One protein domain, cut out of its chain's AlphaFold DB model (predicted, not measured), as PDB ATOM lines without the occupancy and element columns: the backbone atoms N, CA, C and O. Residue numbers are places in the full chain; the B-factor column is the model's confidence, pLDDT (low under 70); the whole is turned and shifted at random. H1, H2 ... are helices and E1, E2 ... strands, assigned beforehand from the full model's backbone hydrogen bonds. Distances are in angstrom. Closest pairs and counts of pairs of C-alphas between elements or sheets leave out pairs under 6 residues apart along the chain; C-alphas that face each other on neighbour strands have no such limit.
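AT A GLANCE: This is residues 130 to 193 and 304 to 385 of the 389 residues of an uncharacterized protein of Monosporascus sp. CRB-9-2 (UniProt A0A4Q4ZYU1). A hairpin of two long helices, H4 and H5, makes the core; a small four-stranded antiparallel sheet, E3 to E6, covers it on one side, and three shorter helices, H1, H2 and H3, pack on it elsewhere, with a two-stranded hairpin, E1 and E2, beyond them at one end of the longest axis. The loop around Ala 349 lies at the other end of that axis. The printed part has 146 residues with six named helices and six named strands, in the order E1 E2 H1 H2 H3 H4 H5 H6 E3 E4 E5 E6; the larger sheet has the order E3, E4, E5, E6, and the class is mixed, helices and strands. The whole is compact, with a radius of gyration of the C-alphas of 15.3 A, and its outline is elongated, spanning 52 by 30 by 26 A.

IN THESE COORDINATES: Strand E1, residues 130 to 134, begins with C-alpha 130 at (28.833, 48.281, 30.579) and is 13.4 A long. E2, residues 139 to 146, is 18.9 A long and bends by 67 degrees at residue 142. H1 is residues 149 to 159, 14.9 A; H2 is residues 166 to 175, 13.9 A; H3 is residues 180 to 186, 9.9 A. After the cut, H4, residues 308 to 324, starts with C-alpha 308 at (26.601, 35.584, 50.800) and measures 24.5 A. H5, residues 327 to 344, measures 25.5 A, and H6, residues 355 to 358, 5.0 A. The last four strands are E3, residues 361 to 364, 9.4 A; E4, residues 367 to 370, 10.5 A; E5, residues 375 to 377, 6.6 A; and E6, residues 382 to 384, 7.0 A, ending with C-alpha 384 at (35.790, 24.653, 42.316).

HOW THE PARTS SIT: H4 is the hub, touching three helices. H4 and H5 form a helical hairpin at a shallow tilt of 19 degrees, opposite ways, with Phe 322 and Ala 330 the closest C-alphas at 4.9 A. With residues 312 to 316 alone, H4 touches H1, about perpendicular at 75 degrees; the closest C-alphas are those of Ala 156 and Val 316, 5.9 A. With residues 319 to 323 alone it touches H2 at a steep tilt of 61 degrees, the same way; the C-alphas of Leu 169 and Gln 323 are closest, 5.7 A. H3 and H5 only just touch, with 3 pairs of C-alphas within 8 A, the closest those of Leu 186 and Gln 334, 6.6 A. H4 and H5 lie on the same face of the sheet E3 E4 E5 E6, two layers with helices on one face. H4 has a height over the sheet of 9.3 A, and H5 of 6.6 A over E3, where the C-alphas of Ala 333 and Ile 363 are closest, 4.3 A. H6 only grazes the sheet. The sheet is a meander, each strand the antiparallel neighbour of the one before: N 361 and O 369 are 2.9 A apart, N 370 and O 375 2.8 A, and N 376 and O 383 2.8 A, each within hydrogen-bond range. E1 and E2 are an antiparallel hairpin, with N 133 and O 140 at 2.8 A; the closest C-alphas of E2 and H3 are those of Gly 146 and Cys 180, 4.2 A. Every O i to N i+4 pair is within hydrogen-bond range in H2, H3, H4 and H5; H1 has 6 of 7, and H6 is too short for such a pair.

THE WHOLE: The C-alphas farthest apart are those of Asp 137 and Ala 349, 55.4 A. Residues 194 to 303 are not printed, and C-alphas 193 and 304 are 20.1 A apart across this cut, on the link from H3 to H4. Of the links that are printed whole, H1 to H2 and H5 to H6 are short but not tight, and the others are tight. The mean pLDDT of the printed part is 87.8; it is under 70 in residues 190 to 193 and 346 to 352 of this predicted model.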
ATOM      1  N   THR A 130      27.749  48.377  31.558       90.00
ATOM      2  CA  THR A 130      28.833  48.281  30.579       90.00
ATOM      3  C   THR A 130      30.146  47.975  31.281       90.00
ATOM      4  O   THR A 130      30.494  48.653  32.241       90.00
ATOM      5  N   THR A 131      30.906  46.997  30.789       89.06
ATOM      6  CA  THR A 131      32.280  46.753  31.255       89.06
ATOM      7  C   THR A 131      33.244  46.585  30.088       89.06
ATOM      8  O   THR A 131      32.835  46.387  28.940       89.06
ATOM      9  N   SER A 132      34.533  46.639  30.392       89.31
ATOM     10  CA  SER A 132      35.590  46.262  29.460       89.31
ATOM     11  C   SER A 132      36.034  44.832  29.744       89.31
ATOM     12  O   SER A 132      36.178  44.447  30.900       89.31
ATOM     13  N   ILE A 133      36.219  44.037  28.694       85.44
ATOM     14  CA  ILE A 133      36.651  42.644  28.802       85.44
ATOM     15  C   ILE A 133      38.055  42.527  28.229       85.44
ATOM     16  O   ILE A 133      38.280  42.830  27.055       85.44
ATOM     17  N   ASP A 134      38.975  42.020  29.038       84.25
ATOM     18  CA  ASP A 134      40.319  41.692  28.590       84.25
ATOM     19  C   ASP A 134      40.323  40.349  27.854       84.25
ATOM     20  O   ASP A 134      39.896  39.315  28.369       84.25
ATOM     21  N   THR A 135      40.803  40.367  26.615       77.25
ATOM     22  CA  THR A 135      41.134  39.167  25.840       77.25
ATOM     23  C   THR A 135      42.655  39.077  25.696       77.25
ATOM     24  O   THR A 135      43.332  40.099  25.835       77.25
ATOM     25  N   PRO A 136      43.222  37.894  25.390       76.50
ATOM     26  CA  PRO A 136      44.673  37.723  25.265       76.50
ATOM     27  C   PRO A 136      45.337  38.705  24.288       76.50
ATOM     28  O   PRO A 136      46.500  39.058  24.469       76.50
ATOM     29  N   ASP A 137      44.589  39.155  23.276       78.12
ATOM     30  CA  ASP A 137      45.095  39.993  22.187       78.12
ATOM     31  C   ASP A 137      44.657  41.467  22.286       78.12
ATOM     32  O   ASP A 137      45.264  42.333  21.654       78.12
ATOM     33  N   SER A 138      43.591  41.781  23.036       82.62
ATOM     34  CA  SER A 138      43.042  43.144  23.135       82.62
ATOM     35  C   SER A 138      42.023  43.309  24.269       82.62
ATOM     36  O   SER A 138      41.385  42.348  24.686       82.62
ATOM     37  N   THR A 139      41.792  44.539  24.719       85.31
ATOM     38  CA  THR A 139      40.669  44.861  25.614       85.31
ATOM     39  C   THR A 139      39.479  45.340  24.782       85.31
ATOM     40  O   THR A 139      39.573  46.334  24.060       85.31
ATOM     41  N   VAL A 140      38.350  44.640  24.879       85.69
ATOM     42  CA  VAL A 140      37.086  45.037  24.246       85.69
ATOM     43  C   VAL A 140      36.305  45.892  25.239       85.69
ATOM     44  O   VAL A 140      35.780  45.379  26.225       85.69
ATOM     45  N   GLY A 141      36.248  47.200  24.999       87.81
ATOM     46  CA  GLY A 141      35.539  48.147  25.863       87.81
ATOM     47  C   GLY A 141      34.031  48.220  25.607       87.81
ATOM     48  O   GLY A 141      33.553  47.867  24.529       87.81
ATOM     49  N   ASN A 142      33.297  48.763  26.586       86.75
ATOM     50  CA  ASN A 142      31.872  49.121  26.493       86.75
ATOM     51  C   ASN A 142      30.929  47.963  26.125       86.75
ATOM     52  O   ASN A 142      29.936  48.142  25.416       86.75
ATOM     53  N   VAL A 143      31.213  46.763  26.626       89.69
ATOM     54  CA  VAL A 143      30.342  45.602  26.454       89.69
ATOM     55  C   VAL A 143      29.167  45.711  27.412       89.69
ATOM     56  O   VAL A 143      29.358  45.744  28.624       89.69
ATOM     57  N   THR A 144      27.951  45.747  26.869       90.50
ATOM     58  CA  THR A 144      26.717  45.781  27.664       90.50
ATOM     59  C   THR A 144      26.300  44.371  28.082       90.50
ATOM     60  O   THR A 144      26.132  43.504  27.226       90.50
ATOM     61  N   MET A 145      26.090  44.144  29.378       92.06
ATOM     62  CA  MET A 145      25.566  42.887  29.927       92.06
ATOM     63  C   MET A 145      24.766  43.119  31.215       92.06
ATOM     64  O   MET A 145      24.664  44.244  31.691       92.06
ATOM     65  N   GLY A 146      24.171  42.064  31.772       91.94
ATOM     66  CA  GLY A 146      23.466  42.117  33.052       91.94
ATOM     67  C   GLY A 146      24.348  42.646  34.187       91.94
ATOM     68  O   GLY A 146      25.495  42.233  34.326       91.94
ATOM     69  N   GLN A 147      23.810  43.543  35.012       91.31
ATOM     70  CA  GLN A 147      24.517  44.213  36.111       91.31
ATOM     71  C   GLN A 147      25.201  43.269  37.113       91.31
ATOM     72  O   GLN A 147      26.221  43.634  37.687       91.31
ATOM     73  N   ALA A 148      24.666  42.063  37.318       90.88
ATOM     74  CA  ALA A 148      25.231  41.088  38.251       90.88
ATOM     75  C   ALA A 148      26.445  40.338  37.675       90.88
ATOM     76  O   ALA A 148      27.290  39.846  38.418       90.88
ATOM     77  N   ILE A 149      26.537  40.241  36.347       94.25
ATOM     78  CA  ILE A 149      27.473  39.349  35.659       94.25
ATOM     79  C   ILE A 149      28.946  39.760  35.815       94.25
ATOM     80  O   ILE A 149      29.750  38.867  36.075       94.25
ATOM     81  N   PRO A 150      29.344  41.049  35.696       93.12
ATOM     82  CA  PRO A 150      30.756  41.420  35.786       93.12
ATOM     83  C   PRO A 150      31.397  41.000  37.110       93.12
ATOM     84  O   PRO A 150      32.484  40.436  37.111       93.12
ATOM     85  N   ARG A 151      30.687  41.219  38.222       92.94
ATOM     86  CA  ARG A 151      31.162  40.878  39.564       92.94
ATOM     87  C   ARG A 151      31.319  39.364  39.741       92.94
ATOM     88  O   ARG A 151      32.344  38.902  40.221       92.94
ATOM     89  N   LEU A 152      30.351  38.584  39.258       94.31
ATOM     90  CA  LEU A 152      30.417  37.117  39.302       94.31
ATOM     91  C   LEU A 152      31.554  36.543  38.451       94.31
ATOM     92  O   LEU A 152      32.106  35.499  38.782       94.31
ATOM     93  N   LEU A 153      31.895  37.207  37.346       93.56
ATOM     94  CA  LEU A 153      32.998  36.790  36.493       93.56
ATOM     95  C   LEU A 153      34.352  36.931  37.206       93.56
ATOM     96  O   LEU A 153      35.204  36.053  37.081       93.56
ATOM     97  N   GLU A 154      34.533  38.018  37.955       91.50
ATOM     98  CA  GLU A 154      35.725  38.248  38.772       91.50
ATOM     99  C   GLU A 154      35.791  37.256  39.942       91.50
ATOM    100  O   GLU A 154      36.800  36.568  40.125       91.50
ATOM    101  N   ASP A 155      34.678  37.094  40.663       91.50
ATOM    102  CA  ASP A 155      34.599  36.198  41.817       91.50
ATOM    103  C   ASP A 155      34.805  34.730  41.464       91.50
ATOM    104  O   ASP A 155      35.405  33.990  42.244       91.50
ATOM    105  N   ALA A 156      34.345  34.292  40.292       93.56
ATOM    106  CA  ALA A 156      34.491  32.906  39.869       93.56
ATOM    107  C   ALA A 156      35.945  32.438  39.923       93.56
ATOM    108  O   ALA A 156      36.228  31.367  40.458       93.56
ATOM    109  N   GLN A 157      36.868  33.264  39.434       89.50
ATOM    110  CA  GLN A 157      38.288  32.933  39.424       89.50
ATOM    111  C   GLN A 157      38.994  33.324  40.719       89.50
ATOM    112  O   GLN A 157      39.855  32.576  41.177       89.50
ATOM    113  N   ALA A 158      38.640  34.463  41.319       90.94
ATOM    114  CA  ALA A 158      39.299  34.947  42.528       90.94
ATOM    115  C   ALA A 158      38.941  34.120  43.774       90.94
ATOM    116  O   ALA A 158      39.821  33.797  44.569       90.94
ATOM    117  N   ASN A 159      37.662  33.764  43.922       90.19
ATOM    118  CA  ASN A 159      37.114  33.171  45.140       90.19
ATOM    119  C   ASN A 159      36.737  31.700  44.981       90.19
ATOM    120  O   ASN A 159      36.710  30.987  45.974       90.19
ATOM    121  N   PHE A 160      36.472  31.208  43.769       93.38
ATOM    122  CA  PHE A 160      35.970  29.839  43.594       93.38
ATOM    123  C   PHE A 160      36.847  28.952  42.713       93.38
ATOM    124  O   PHE A 160      36.594  27.755  42.647       93.38
ATOM    125  N   SER A 161      37.903  29.481  42.086       93.25
ATOM    126  CA  SER A 161      38.740  28.747  41.119       93.25
ATOM    127  C   SER A 161      37.934  28.111  39.968       93.25
ATOM    128  O   SER A 161      38.261  27.021  39.492       93.25
ATOM    129  N   ILE A 162      36.856  28.774  39.533       93.44
ATOM    130  CA  ILE A 162      35.986  28.350  38.430       93.44
ATOM    131  C   ILE A 162      36.290  29.185  37.176       93.44
ATOM    132  O   ILE A 162      36.058  30.398  37.173       93.44
ATOM    133  N   PRO A 163      36.725  28.557  36.064       92.62
ATOM    134  CA  PRO A 163      37.090  29.269  34.847       92.62
ATOM    135  C   PRO A 163      35.868  29.727  34.047       92.62
ATOM    136  O   PRO A 163      35.419  29.056  33.114       92.62
ATOM    137  N   LEU A 164      35.361  30.918  34.374       93.44
ATOM    138  CA  LEU A 164      34.388  31.621  33.544       93.44
ATOM    139  C   LEU A 164      35.071  32.464  32.460       93.44
ATOM    140  O   LEU A 164      36.014  33.211  32.713       93.44
ATOM    141  N   SER A 165      34.544  32.381  31.242       92.31
ATOM    142  CA  SER A 165      34.958  33.187  30.096       92.31
ATOM    143  C   SER A 165      33.872  34.197  29.752       92.31
ATOM    144  O   SER A 165      32.806  33.840  29.240       92.31
ATOM    145  N   ALA A 166      34.171  35.482  29.959       91.25
ATOM    146  CA  ALA A 166      33.269  36.580  29.612       91.25
ATOM    147  C   ALA A 166      32.841  36.523  28.140       91.25
ATOM    148  O   ALA A 166      31.681  36.750  27.810       91.25
ATOM    149  N   MET A 167      33.784  36.193  27.253       89.38
ATOM    150  CA  MET A 167      33.554  36.126  25.811       89.38
ATOM    151  C   MET A 167      32.645  34.959  25.437       89.38
ATOM    152  O   MET A 167      31.755  35.121  24.603       89.38
ATOM    153  N   THR A 168      32.823  33.802  26.077       93.06
ATOM    154  CA  THR A 168      31.969  32.633  25.837       93.06
ATOM    155  C   THR A 168      30.552  32.891  26.345       93.06
ATOM    156  O   THR A 168      29.586  32.645  25.620       93.06
ATOM    157  N   LEU A 169      30.422  33.451  27.552       94.25
ATOM    158  CA  LEU A 169      29.133  33.835  28.128       94.25
ATOM    159  C   LEU A 169      28.423  34.880  27.263       94.25
ATOM    160  O   LEU A 169      27.264  34.684  26.906       94.25
ATOM    161  N   LEU A 170      29.121  35.939  26.846       92.25
ATOM    162  CA  LEU A 170      28.573  36.982  25.976       92.25
ATOM    163  C   LEU A 170      28.121  36.421  24.623       92.25
ATOM    164  O   LEU A 170      27.024  36.732  24.158       92.25
ATOM    165  N   ALA A 171      28.938  35.571  23.994       92.25
ATOM    166  CA  ALA A 171      28.579  34.921  22.739       92.25
ATOM    167  C   ALA A 171      27.313  34.066  22.896       92.25
ATOM    168  O   ALA A 171      26.429  34.112  22.037       92.25
ATOM    169  N   LYS A 172      27.178  33.338  24.012       94.19
ATOM    170  CA  LYS A 172      25.984  32.540  24.309       94.19
ATOM    171  C   LYS A 172      24.764  33.387  24.656       94.19
ATOM    172  O   LYS A 172      23.678  33.069  24.177       94.19
ATOM    173  N   PHE A 173      24.914  34.473  25.408       93.38
ATOM    174  CA  PHE A 173      23.819  35.407  25.682       93.38
ATOM    175  C   PHE A 173      23.283  36.034  24.395       93.38
ATOM    176  O   PHE A 173      22.072  36.049  24.187       93.38
ATOM    177  N   ASN A 174      24.174  36.464  23.500       91.94
ATOM    178  CA  ASN A 174      23.796  37.022  22.204       91.94
ATOM    179  C   ASN A 174      23.159  35.968  21.291       91.94
ATOM    180  O   ASN A 174      22.136  36.236  20.667       91.94
ATOM    181  N   SER A 175      23.718  34.754  21.248       93.38
ATOM    182  CA  SER A 175      23.157  33.626  20.490       93.38
ATOM    183  C   SER A 175      21.762  33.228  20.992       93.38
ATOM    184  O   SER A 175      20.863  32.951  20.202       93.38
ATOM    185  N   GLY A 176      21.553  33.269  22.312       89.00
ATOM    186  CA  GLY A 176      20.264  33.034  22.963       89.00
ATOM    187  C   GLY A 176      19.324  34.244  22.980       89.00
ATOM    188  O   GLY A 176      18.224  34.125  23.513       89.00
ATOM    189  N   ASN A 177      19.734  35.394  22.425       91.56
ATOM    190  CA  ASN A 177      19.002  36.663  22.473       91.56
ATOM    191  C   ASN A 177      18.527  37.040  23.896       91.56
ATOM    192  O   ASN A 177      17.400  37.504  24.094       91.56
ATOM    193  N   LEU A 178      19.366  36.793  24.910       91.50
ATOM    194  CA  LEU A 178      19.023  37.068  26.304       91.50
ATOM    195  C   LEU A 178      19.178  38.555  26.614       91.50
ATOM    196  O   LEU A 178      20.269  39.114  26.513       91.50
ATOM    197  N   SER A 179      18.091  39.181  27.069       92.69
ATOM    198  CA  SER A 179      18.122  40.554  27.584       92.69
ATOM    199  C   SER A 179      18.916  40.641  28.894       92.69
ATOM    200  O   SER A 179      18.993  39.652  29.620       92.69
ATOM    201  N   CYS A 180      19.435  41.818  29.262       93.25
ATOM    202  CA  CYS A 180      20.123  42.004  30.550       93.25
ATOM    203  C   CYS A 180      19.264  41.579  31.750       93.25
ATOM    204  O   CYS A 180      19.776  41.009  32.707       93.25
ATOM    205  N   ASN A 181      17.948  41.799  31.685       91.44
ATOM    206  CA  ASN A 181      17.026  41.346  32.725       91.44
ATOM    207  C   ASN A 181      16.983  39.822  32.819       91.44
ATOM    208  O   ASN A 181      17.010  39.278  33.914       91.44
ATOM    209  N   THR A 182      16.971  39.132  31.680       92.12
ATOM    210  CA  THR A 182      17.026  37.667  31.640       92.12
ATOM    211  C   THR A 182      18.381  37.140  32.109       92.12
ATOM    212  O   THR A 182      18.430  36.144  32.819       92.12
ATOM    213  N   GLN A 183      19.472  37.827  31.761       93.44
ATOM    214  CA  GLN A 183      20.818  37.496  32.236       93.44
ATOM    215  C   GLN A 183      20.903  37.618  33.763       93.44
ATOM    216  O   GLN A 183      21.395  36.706  34.418       93.44
ATOM    217  N   ASN A 184      20.361  38.695  34.339       91.81
ATOM    218  CA  ASN A 184      20.300  38.866  35.790       91.81
ATOM    219  C   ASN A 184      19.380  37.843  36.451       91.81
ATOM    220  O   ASN A 184      19.731  37.309  37.496       91.81
ATOM    221  N   ALA A 185      18.221  37.558  35.854       92.06
ATOM    222  CA  ALA A 185      17.280  36.577  36.387       92.06
ATOM    223  C   ALA A 185      17.911  35.182  36.483       92.06
ATOM    224  O   ALA A 185      17.687  34.486  37.464       92.06
ATOM    225  N   LEU A 186      18.765  34.806  35.522       93.12
ATOM    226  CA  LEU A 186      19.482  33.528  35.544       93.12
ATOM    227  C   LEU A 186      20.406  33.379  36.767       93.12
ATOM    228  O   LEU A 186      20.679  32.264  37.193       93.12
ATOM    229  N   VAL A 187      20.873  34.490  37.340       93.25
ATOM    230  CA  VAL A 187      21.751  34.522  38.523       93.25
ATOM    231  C   VAL A 187      21.078  35.162  39.740       93.25
ATOM    232  O   VAL A 187      21.736  35.548  40.706       93.25
ATOM    233  N   THR A 188      19.759  35.316  39.702       90.06
ATOM    234  CA  THR A 188      18.980  35.789  40.844       90.06
ATOM    235  C   THR A 188      18.292  34.591  41.469       90.06
ATOM    236  O   THR A 188      17.715  33.774  40.757       90.06
ATOM    237  N   PHE A 189      18.365  34.505  42.794       89.38
ATOM    238  CA  PHE A 189      17.622  33.532  43.580       89.38
ATOM    239  C   PHE A 189      16.620  34.302  44.447       89.38
ATOM    240  O   PHE A 189      17.003  35.309  45.060       89.38
ATOM    241  N   ASP A 190      15.346  33.900  44.441       66.81
ATOM    242  CA  ASP A 190      14.203  34.669  44.974       66.81
ATOM    243  C   ASP A 190      14.234  34.801  46.513       66.81
ATOM    244  O   ASP A 190      13.495  34.163  47.261       66.81
ATOM    245  N   GLY A 191      15.109  35.688  46.988       56.69
ATOM    246  CA  GLY A 191      15.214  36.117  48.384       56.69
ATOM    247  C   GLY A 191      16.447  36.965  48.699       56.69
ATOM    248  O   GLY A 191      16.459  37.674  49.700       56.69
ATOM    249  N   GLN A 192      17.467  36.947  47.843       55.31
ATOM    250  CA  GLN A 192      18.674  37.756  48.001       55.31
ATOM    251  C   GLN A 192      19.039  38.304  46.617       55.31
ATOM    252  O   GLN A 192      19.819  37.714  45.866       55.31
ATOM    253  N   ALA A 193      18.457  39.450  46.252       42.81
ATOM    254  CA  ALA A 193      19.142  40.331  45.313       42.81
ATOM    255  C   ALA A 193      20.511  40.631  45.929       42.81
ATOM    256  O   ALA A 193      20.595  40.723  47.154       42.81
ATOM    257  N   PHE A 304      22.948  23.988  58.243       78.75
ATOM    258  CA  PHE A 304      23.563  24.737  57.157       78.75
ATOM    259  C   PHE A 304      22.929  26.126  57.060       78.75
ATOM    260  O   PHE A 304      21.705  26.259  57.077       78.75
ATOM    261  N   THR A 305      23.763  27.155  56.947       77.88
ATOM    262  CA  THR A 305      23.335  28.542  56.747       77.88
ATOM    263  C   THR A 305      23.731  28.994  55.353       77.88
ATOM    264  O   THR A 305      24.887  28.847  54.962       77.88
ATOM    265  N   VAL A 306      22.781  29.563  54.616       83.19
ATOM    266  CA  VAL A 306      23.055  30.177  53.315       83.19
ATOM    267  C   VAL A 306      23.643  31.562  53.574       83.19
ATOM    268  O   VAL A 306      22.923  32.466  53.988       83.19
ATOM    269  N   ASP A 307      24.951  31.695  53.386       85.25
ATOM    270  CA  ASP A 307      25.663  32.973  53.478       85.25
ATOM    271  C   ASP A 307      25.866  33.607  52.088       85.25
ATOM    272  O   ASP A 307      25.626  32.962  51.061       85.25
ATOM    273  N   GLY A 308      26.316  34.866  52.046       84.62
ATOM    274  CA  GLY A 308      26.601  35.584  50.800       84.62
ATOM    275  C   GLY A 308      27.568  34.829  49.881       84.62
ATOM    276  O   GLY A 308      27.312  34.712  48.685       84.62
ATOM    277  N   GLU A 309      28.608  34.211  50.445       88.25
ATOM    278  CA  GLU A 309      29.589  33.417  49.692       88.25
ATOM    279  C   GLU A 309      28.959  32.193  49.007       88.25
ATOM    280  O   GLU A 309      29.190  31.943  47.824       88.25
ATOM    281  N   VAL A 310      28.106  31.456  49.725       90.00
ATOM    282  CA  VAL A 310      27.368  30.300  49.183       90.00
ATOM    283  C   VAL A 310      26.461  30.734  48.037       90.00
ATOM    284  O   VAL A 310      26.344  30.046  47.018       90.00
ATOM    285  N   LEU A 311      25.798  31.875  48.210       90.75
ATOM    286  CA  LEU A 311      24.909  32.428  47.205       90.75
ATOM    287  C   LEU A 311      25.683  32.822  45.944       90.75
ATOM    288  O   LEU A 311      25.249  32.522  44.835       90.75
ATOM    289  N   ASP A 312      26.846  33.448  46.098       92.25
ATOM    290  CA  ASP A 312      27.697  33.840  44.977       92.25
ATOM    291  C   ASP A 312      28.285  32.641  44.249       92.25
ATOM    292  O   ASP A 312      28.253  32.593  43.018       92.25
ATOM    293  N   PHE A 313      28.710  31.625  44.995       94.06
ATOM    294  CA  PHE A 313      29.120  30.355  44.423       94.06
ATOM    295  C   PHE A 313      28.001  29.721  43.586       94.06
ATOM    296  O   PHE A 313      28.234  29.288  42.457       94.06
ATOM    297  N   ALA A 314      26.762  29.726  44.083       94.69
ATOM    298  CA  ALA A 314      25.615  29.209  43.344       94.69
ATOM    299  C   ALA A 314      25.352  29.994  42.047       94.69
ATOM    300  O   ALA A 314      25.077  29.397  41.004       94.69
ATOM    301  N   ARG A 315      25.495  31.325  42.074       94.94
ATOM    302  CA  ARG A 315      25.378  32.172  40.874       94.94
ATOM    303  C   ARG A 315      26.471  31.856  39.852       94.94
ATOM    304  O   ARG A 315      26.180  31.709  38.665       94.94
ATOM    305  N   VAL A 316      27.714  31.713  40.312       96.00
ATOM    306  CA  VAL A 316      28.865  31.329  39.480       96.00
ATOM    307  C   VAL A 316      28.662  29.943  38.867       96.00
ATOM    308  O   VAL A 316      28.895  29.765  37.672       96.00
ATOM    309  N   ALA A 317      28.169  28.975  39.642       95.75
ATOM    310  CA  ALA A 317      27.900  27.626  39.163       95.75
ATOM    311  C   ALA A 317      26.853  27.609  38.038       95.75
ATOM    312  O   ALA A 317      27.059  26.948  37.019       95.75
ATOM    313  N   VAL A 318      25.769  28.384  38.165       96.12
ATOM    314  CA  VAL A 318      24.764  28.512  37.096       96.12
ATOM    315  C   VAL A 318      25.369  29.118  35.825       96.12
ATOM    316  O   VAL A 318      25.086  28.636  34.726       96.12
ATOM    317  N   LEU A 319      26.238  30.129  35.946       96.25
ATOM    318  CA  LEU A 319      26.946  30.692  34.790       96.25
ATOM    319  C   LEU A 319      27.901  29.686  34.147       96.25
ATOM    320  O   LEU A 319      27.982  29.630  32.920       96.25
ATOM    321  N   TYR A 320      28.582  28.866  34.942       95.81
ATOM    322  CA  TYR A 320      29.476  27.838  34.420       95.81
ATOM    323  C   TYR A 320      28.705  26.760  33.649       95.81
ATOM    324  O   TYR A 320      29.061  26.427  32.520       95.81
ATOM    325  N   ILE A 321      27.575  26.294  34.186       95.12
ATOM    326  CA  ILE A 321      26.672  25.375  33.472       95.12
ATOM    327  C   ILE A 321      26.167  26.023  32.185       95.12
ATOM    328  O   ILE A 321      26.153  25.391  31.133       95.12
ATOM    329  N   PHE A 322      25.797  27.304  32.227       95.19
ATOM    330  CA  PHE A 322      25.383  28.017  31.025       95.19
ATOM    331  C   PHE A 322      26.504  28.100  29.984       95.19
ATOM    332  O   PHE A 322      26.226  27.976  28.790       95.19
ATOM    333  N   GLN A 323      27.758  28.279  30.405       94.62
ATOM    334  CA  GLN A 323      28.931  28.300  29.534       94.62
ATOM    335  C   GLN A 323      29.191  26.942  28.875       94.62
ATOM    336  O   GLN A 323      29.391  26.902  27.659       94.62
ATOM    337  N   GLU A 324      29.143  25.850  29.634       93.44
ATOM    338  CA  GLU A 324      29.517  24.513  29.153       93.44
ATOM    339  C   GLU A 324      28.354  23.768  28.471       93.44
ATOM    340  O   GLU A 324      28.558  23.062  27.487       93.44
ATOM    341  N   GLU A 325      27.112  23.984  28.912       92.62
ATOM    342  CA  GLU A 325      25.931  23.236  28.454       92.62
ATOM    343  C   GLU A 325      24.919  24.114  27.691       92.62
ATOM    344  O   GLU A 325      25.281  24.833  26.756       92.62
ATOM    345  N   THR A 326      23.623  24.042  28.014       92.88
ATOM    346  CA  THR A 326      22.569  24.819  27.354       92.88
ATOM    347  C   THR A 326      21.873  25.777  28.320       92.88
ATOM    348  O   THR A 326      21.948  25.644  29.541       92.88
ATOM    349  N   LEU A 327      21.127  26.739  27.764       92.75
ATOM    350  CA  LEU A 327      20.242  27.612  28.545       92.75
ATOM    351  C   LEU A 327      19.261  26.812  29.417       92.75
ATOM    352  O   LEU A 327      18.959  27.213  30.538       92.75
ATOM    353  N   ASN A 328      18.757  25.689  28.900       93.62
ATOM    354  CA  ASN A 328      17.771  24.872  29.596       93.62
ATOM    355  C   ASN A 328      18.377  24.185  30.824       93.62
ATOM    356  O   ASN A 328      17.741  24.131  31.876       93.62
ATOM    357  N   ASP A 329      19.616  23.712  30.708       94.06
ATOM    358  CA  ASP A 329      20.327  23.092  31.825       94.06
ATOM    359  C   ASP A 329      20.662  24.124  32.904       94.06
ATOM    360  O   ASP A 329      20.395  23.892  34.081       94.06
ATOM    361  N   ALA A 330      21.121  25.313  32.502       94.62
ATOM    362  CA  ALA A 330      21.364  26.418  33.427       94.62
ATOM    363  C   ALA A 330      20.087  26.855  34.163       94.62
ATOM    364  O   ALA A 330      20.105  27.072  35.370       94.62
ATOM    365  N   THR A 331      18.956  26.920  33.456       93.62
ATOM    366  CA  THR A 331      17.652  27.234  34.066       93.62
ATOM    367  C   THR A 331      17.213  26.132  35.034       93.62
ATOM    368  O   THR A 331      16.702  26.419  36.112       93.62
ATOM    369  N   THR A 332      17.452  24.862  34.690       95.44
ATOM    370  CA  THR A 332      17.152  23.721  35.570       95.44
ATOM    371  C   THR A 332      17.975  23.784  36.857       95.44
ATOM    372  O   THR A 332      17.433  23.574  37.947       95.44
ATOM    373  N   ALA A 333      19.258  24.127  36.742       95.31
ATOM    374  CA  ALA A 333      20.137  24.320  37.885       95.31
ATOM    375  C   ALA A 333      19.676  25.491  38.760       95.31
ATOM    376  O   ALA A 333      19.550  25.327  39.974       95.31
ATOM    377  N   GLN A 334      19.340  26.625  38.140       94.25
ATOM    378  CA  GLN A 334      18.821  27.811  38.820       94.25
ATOM    379  C   GLN A 334      17.558  27.480  39.633       94.25
ATOM    380  O   GLN A 334      17.526  27.731  40.835       94.25
ATOM    381  N   THR A 335      16.573  26.803  39.032       93.62
ATOM    382  CA  THR A 335      15.322  26.435  39.719       93.62
ATOM    383  C   THR A 335      15.549  25.425  40.849       93.62
ATOM    384  O   THR A 335      14.878  25.465  41.882       93.62
ATOM    385  N   SER A 336      16.493  24.497  40.671       93.69
ATOM    386  CA  SER A 336      16.820  23.497  41.696       93.69
ATOM    387  C   SER A 336      17.477  24.139  42.919       93.69
ATOM    388  O   SER A 336      17.116  23.816  44.052       93.69
ATOM    389  N   LEU A 337      18.394  25.081  42.685       93.38
ATOM    390  CA  LEU A 337      19.057  25.873  43.719       93.38
ATOM    391  C   LEU A 337      18.082  26.811  44.435       93.38
ATOM    392  O   LEU A 337      18.083  26.854  45.660       93.38
ATOM    393  N   ASP A 338      17.185  27.477  43.704       91.75
ATOM    394  CA  ASP A 338      16.114  28.293  44.291       91.75
ATOM    395  C   ASP A 338      15.243  27.498  45.262       91.75
ATOM    396  O   ASP A 338      14.950  27.939  46.378       91.75
ATOM    397  N   ARG A 339      14.838  26.291  44.847       89.75
ATOM    398  CA  ARG A 339      14.046  25.397  45.695       89.75
ATOM    399  C   ARG A 339      14.819  25.017  46.952       89.75
ATOM    400  O   ARG A 339      14.261  25.061  48.046       89.75
ATOM    401  N   PHE A 340      16.092  24.670  46.794       90.06
ATOM    402  CA  PHE A 340      16.959  24.316  47.908       90.06
ATOM    403  C   PHE A 340      17.129  25.481  48.894       90.06
ATOM    404  O   PHE A 340      16.978  25.296  50.100       90.06
ATOM    405  N   PHE A 341      17.372  26.697  48.400       88.62
ATOM    406  CA  PHE A 341      17.489  27.877  49.249       88.62
ATOM    407  C   PHE A 341      16.171  28.211  49.945       88.62
ATOM    408  O   PHE A 341      16.178  28.481  51.140       88.62
ATOM    409  N   SER A 342      15.032  28.098  49.264       85.69
ATOM    410  CA  SER A 342      13.712  28.293  49.885       85.69
ATOM    411  C   SER A 342      13.465  27.323  51.052       85.69
ATOM    412  O   SER A 342      12.894  27.697  52.079       85.69
ATOM    413  N   GLU A 343      13.927  26.077  50.924       82.94
ATOM    414  CA  GLU A 343      13.885  25.077  51.997       82.94
ATOM    415  C   GLU A 343      14.858  25.427  53.138       82.94
ATOM    416  O   GLU A 343      14.505  25.297  54.310       82.94
ATOM    417  N   ALA A 344      16.048  25.944  52.816       80.06
ATOM    418  CA  ALA A 344      17.030  26.399  53.800       80.06
ATOM    419  C   ALA A 344      16.572  27.639  54.590       80.06
ATOM    420  O   ALA A 344      16.842  27.731  55.786       80.06
ATOM    421  N   TYR A 345      15.830  28.549  53.952       75.25
ATOM    422  CA  TYR A 345      15.264  29.764  54.551       75.25
ATOM    423  C   TYR A 345      13.885  29.558  55.196       75.25
ATOM    424  O   TYR A 345      13.265  30.519  55.644       75.25
ATOM    425  N   SER A 346      13.371  28.324  55.246       67.31
ATOM    426  CA  SER A 346      12.063  28.032  55.838       67.31
ATOM    427  C   SER A 346      12.059  28.304  57.346       67.31
ATOM    428  O   SER A 346      12.384  27.437  58.158       67.31
ATOM    429  N   ASP A 347      11.647  29.513  57.719       54.66
ATOM    430  CA  ASP A 347      11.499  29.965  59.096       54.66
ATOM    431  C   ASP A 347      10.633  28.995  59.932       54.66
ATOM    432  O   ASP A 347       9.432  28.821  59.718       54.66
ATOM    433  N   ASN A 348      11.251  28.415  60.963       51.47
ATOM    434  CA  ASN A 348      10.626  27.917  62.199       51.47
ATOM    435  C   ASN A 348       9.694  26.681  62.159       51.47
ATOM    436  O   ASN A 348       9.236  26.275  63.231       51.47
ATOM    437  N   ALA A 349       9.410  26.044  61.015       53.41
ATOM    438  CA  ALA A 349       8.499  24.878  60.960       53.41
ATOM    439  C   ALA A 349       9.146  23.546  60.530       53.41
ATOM    440  O   ALA A 349       8.586  22.483  60.808       53.41
ATOM    441  N   SER A 350      10.328  23.592  59.917       57.31
ATOM    442  CA  SER A 350      11.099  22.412  59.516       57.31
ATOM    443  C   SER A 350      12.464  22.435  60.201       57.31
ATOM    444  O   SER A 350      12.991  23.520  60.451       57.31
ATOM    445  N   PRO A 351      13.070  21.276  60.519       58.81
ATOM    446  CA  PRO A 351      14.501  21.263  60.780       58.81
ATOM    447  C   PRO A 351      15.167  21.861  59.536       58.81
ATOM    448  O   PRO A 351      14.930  21.367  58.434       58.81
ATOM    449  N   GLY A 352      15.894  22.969  59.702       67.69
ATOM    450  CA  GLY A 352      16.637  23.590  58.607       67.69
ATOM    451  C   GLY A 352      17.535  22.566  57.913       67.69
ATOM    452  O   GLY A 352      17.799  21.481  58.442       67.69
ATOM    453  N   VAL A 353      17.996  22.894  56.715       79.38
ATOM    454  CA  VAL A 353      18.830  21.978  55.934       79.38
ATOM    455  C   VAL A 353      20.112  21.657  56.715       79.38
ATOM    456  O   VAL A 353      20.724  22.553  57.295       79.38
ATOM    457  N   ILE A 354      20.516  20.384  56.782       82.69
ATOM    458  CA  ILE A 354      21.788  20.001  57.424       82.69
ATOM    459  C   ILE A 354      22.923  20.036  56.396       82.69
ATOM    460  O   ILE A 354      22.687  19.899  55.191       82.69
ATOM    461  N   ALA A 355      24.160  20.178  56.870       82.19
ATOM    462  CA  ALA A 355      25.346  20.263  56.015       82.19
ATOM    463  C   ALA A 355      25.444  19.109  54.997       82.19
ATOM    464  O   ALA A 355      25.819  19.321  53.849       82.19
ATOM    465  N   GLU A 356      25.033  17.897  55.371       83.25
ATOM    466  CA  GLU A 356      25.063  16.728  54.492       83.25
ATOM    467  C   GLU A 356      24.136  16.848  53.272       83.25
ATOM    468  O   GLU A 356      24.436  16.279  52.225       83.25
ATOM    469  N   GLN A 357      23.020  17.579  53.376       85.19
ATOM    470  CA  GLN A 357      22.154  17.847  52.221       85.19
ATOM    471  C   GLN A 357      22.676  18.995  51.365       85.19
ATOM    472  O   GLN A 357      22.537  18.947  50.148       85.19
ATOM    473  N   ALA A 358      23.303  19.996  51.984       87.94
ATOM    474  CA  ALA A 358      23.938  21.098  51.266       87.94
ATOM    475  C   ALA A 358      25.193  20.665  50.494       87.94
ATOM    476  O   ALA A 358      25.538  21.276  49.486       87.94
ATOM    477  N   ALA A 359      25.856  19.594  50.932       90.00
ATOM    478  CA  ALA A 359      27.050  19.064  50.282       90.00
ATOM    479  C   ALA A 359      26.767  18.258  49.000       90.00
ATOM    480  O   ALA A 359      27.700  17.915  48.279       90.00
ATOM    481  N   ASN A 360      25.506  17.912  48.718       91.94
ATOM    482  CA  ASN A 360      25.142  17.151  47.523       91.94
ATOM    483  C   ASN A 360      23.734  17.514  47.034       91.94
ATOM    484  O   ASN A 360      22.779  16.742  47.168       91.94
ATOM    485  N   VAL A 361      23.605  18.713  46.474       93.25
ATOM    486  CA  VAL A 361      22.354  19.201  45.894       93.25
ATOM    487  C   VAL A 361      22.308  18.816  44.415       93.25
ATOM    488  O   VAL A 361      23.221  19.123  43.655       93.25
ATOM    489  N   SER A 362      21.242  18.137  43.982       93.88
ATOM    490  CA  SER A 362      21.043  17.830  42.559       93.88
ATOM    491  C   SER A 362      20.540  19.062  41.815       93.88
ATOM    492  O   SER A 362      19.571  19.692  42.240       93.88
ATOM    493  N   ILE A 363      21.180  19.371  40.690       94.12
ATOM    494  CA  ILE A 363      20.897  20.561  39.870       94.12
ATOM    495  C   ILE A 363      20.427  20.214  38.450       94.12
ATOM    496  O   ILE A 363      20.346  21.079  37.584       94.12
ATOM    497  N   GLY A 364      20.086  18.944  38.213       91.00
ATOM    498  CA  GLY A 364      19.549  18.447  36.947       91.00
ATOM    499  C   GLY A 364      20.407  17.349  36.319       91.00
ATOM    500  O   GLY A 364      21.628  17.456  36.240       91.00
ATOM    501  N   GLY A 365      19.750  16.290  35.838       87.50
ATOM    502  CA  GLY A 365      20.438  15.111  35.310       87.50
ATOM    503  C   GLY A 365      21.247  14.396  36.394       87.50
ATOM    504  O   GLY A 365      20.728  14.100  37.468       87.50
ATOM    505  N   ASP A 366      22.509  14.123  36.091       88.00
ATOM    506  CA  ASP A 366      23.540  13.545  36.958       88.00
ATOM    507  C   ASP A 366      24.445  14.600  37.620       88.00
ATOM    508  O   ASP A 366      25.365  14.249  38.354       88.00
ATOM    509  N   LYS A 367      24.158  15.889  37.411       92.38
ATOM    510  CA  LYS A 367      24.944  16.995  37.960       92.38
ATOM    511  C   LYS A 367      24.591  17.279  39.411       92.38
ATOM    512  O   LYS A 367      23.413  17.279  39.803       92.38
ATOM    513  N   THR A 368      25.615  17.597  40.194       94.94
ATOM    514  CA  THR A 368      25.475  17.915  41.617       94.94
ATOM    515  C   THR A 368      26.335  19.111  42.007       94.94
ATOM    516  O   THR A 368      27.317  19.439  41.342       94.94
ATOM    517  N   ILE A 369      25.943  19.794  43.076       95.00
ATOM    518  CA  ILE A 369      26.679  20.918  43.648       95.00
ATOM    519  C   ILE A 369      26.851  20.709  45.151       95.00
ATOM    520  O   ILE A 369      25.911  20.351  45.864       95.00
ATOM    521  N   ASP A 370      28.075  20.924  45.611       94.12
ATOM    522  CA  ASP A 370      28.480  20.901  47.006       94.12
ATOM    523  C   ASP A 370      28.612  22.348  47.479       94.12
ATOM    524  O   ASP A 370      29.608  23.020  47.211       94.12
ATOM    525  N   LEU A 371      27.580  22.836  48.163       91.94
ATOM    526  CA  LEU A 371      27.516  24.199  48.690       91.94
ATOM    527  C   LEU A 371      28.318  24.369  49.987       91.94
ATOM    528  O   LEU A 371      28.456  25.487  50.471       91.94
ATOM    529  N   VAL A 372      28.823  23.275  50.570       90.06
ATOM    530  CA  VAL A 372      29.628  23.305  51.799       90.06
ATOM    531  C   VAL A 372      31.101  23.476  51.460       90.06
ATOM    532  O   VAL A 372      31.785  24.286  52.073       90.06
ATOM    533  N   ASN A 373      31.586  22.713  50.482       90.56
ATOM    534  CA  ASN A 373      32.977  22.761  50.036       90.56
ATOM    535  C   ASN A 373      33.160  23.572  48.743       90.56
ATOM    536  O   ASN A 373      34.268  23.622  48.216       90.56
ATOM    537  N   LEU A 374      32.088  24.177  48.221       93.31
ATOM    538  CA  LEU A 374      32.090  25.039  47.036       93.31
ATOM    539  C   LEU A 374      32.615  24.325  45.781       93.31
ATOM    540  O   LEU A 374      33.463  24.842  45.051       93.31
ATOM    541  N   PHE A 375      32.102  23.118  45.524       94.56
ATOM    542  CA  PHE A 375      32.412  22.345  44.318       94.56
ATOM    543  C   PHE A 375      31.186  22.122  43.440       94.56
ATOM    544  O   PHE A 375      30.080  21.896  43.922       94.56
ATOM    545  N   LEU A 376      31.408  22.135  42.133       94.56
ATOM    546  CA  LEU A 376      30.438  21.806  41.104       94.56
ATOM    547  C   LEU A 376      30.886  20.524  40.400       94.56
ATOM    548  O   LEU A 376      32.028  20.429  39.951       94.56
ATOM    549  N   ASP A 377      29.991  19.548  40.304       94.12
ATOM    550  CA  ASP A 377      30.223  18.285  39.612       94.12
ATOM    551  C   ASP A 377      29.278  18.181  38.410       94.12
ATOM    552  O   ASP A 377      28.054  18.092  38.558       94.12
ATOM    553  N   LEU A 378      29.863  18.215  37.209       90.69
ATOM    554  CA  LEU A 378      29.138  18.060  35.946       90.69
ATOM    555  C   LEU A 378      29.145  16.611  35.426       90.69
ATOM    556  O   LEU A 378      28.850  16.371  34.257       90.69
ATOM    557  N   GLY A 379      29.541  15.640  36.252       84.31
ATOM    558  CA  GLY A 379      29.648  14.220  35.913       84.31
ATOM    559  C   GLY A 379      30.946  13.842  35.192       84.31
ATOM    560  O   GLY A 379      31.454  12.735  35.379       84.31
ATOM    561  N   ALA A 380      31.509  14.749  34.387       75.25
ATOM    562  CA  ALA A 380      32.808  14.560  33.738       75.25
ATOM    563  C   ALA A 380      33.975  15.013  34.628       75.25
ATOM    564  O   ALA A 380      34.942  14.272  34.785       75.25
ATOM    565  N   ASP A 381      33.850  16.201  35.222       82.12
ATOM    566  CA  ASP A 381      34.879  16.840  36.035       82.12
ATOM    567  C   ASP A 381      34.254  17.556  37.241       82.12
ATOM    568  O   ASP A 381      33.160  18.126  37.159       82.12
ATOM    569  N   ARG A 382      34.991  17.545  38.358       90.50
ATOM    570  CA  ARG A 382      34.675  18.294  39.578       90.50
ATOM    571  C   ARG A 382      35.521  19.562  39.617       90.50
ATOM    572  O   ARG A 382      36.748  19.485  39.607       90.50
ATOM    573  N   ILE A 383      34.866  20.715  39.679       92.00
ATOM    574  CA  ILE A 383      35.478  22.041  39.528       92.00
ATOM    575  C   ILE A 383      35.105  22.891  40.743       92.00
ATOM    576  O   ILE A 383      34.022  22.738  41.303       92.00
ATOM    577  N   GLY A 384      36.002  23.773  41.171       89.00
ATOM    578  CA  GLY A 384      35.790  24.653  42.316       89.00
ATOM    579  C   GLY A 384      36.688  24.310  43.504       89.00
ATOM    580  O   GLY A 384      37.746  23.702  43.328       89.00
ATOM    581  N   GLY A 385      36.247  24.673  44.708       78.94
ATOM    582  CA  GLY A 385      36.905  24.337  45.974       78.94
ATOM    583  C   GLY A 385      37.345  25.519  46.830       78.94
ATOM    584  O   GLY A 385      37.964  25.295  47.869       78.94
TER     585      GLY A 385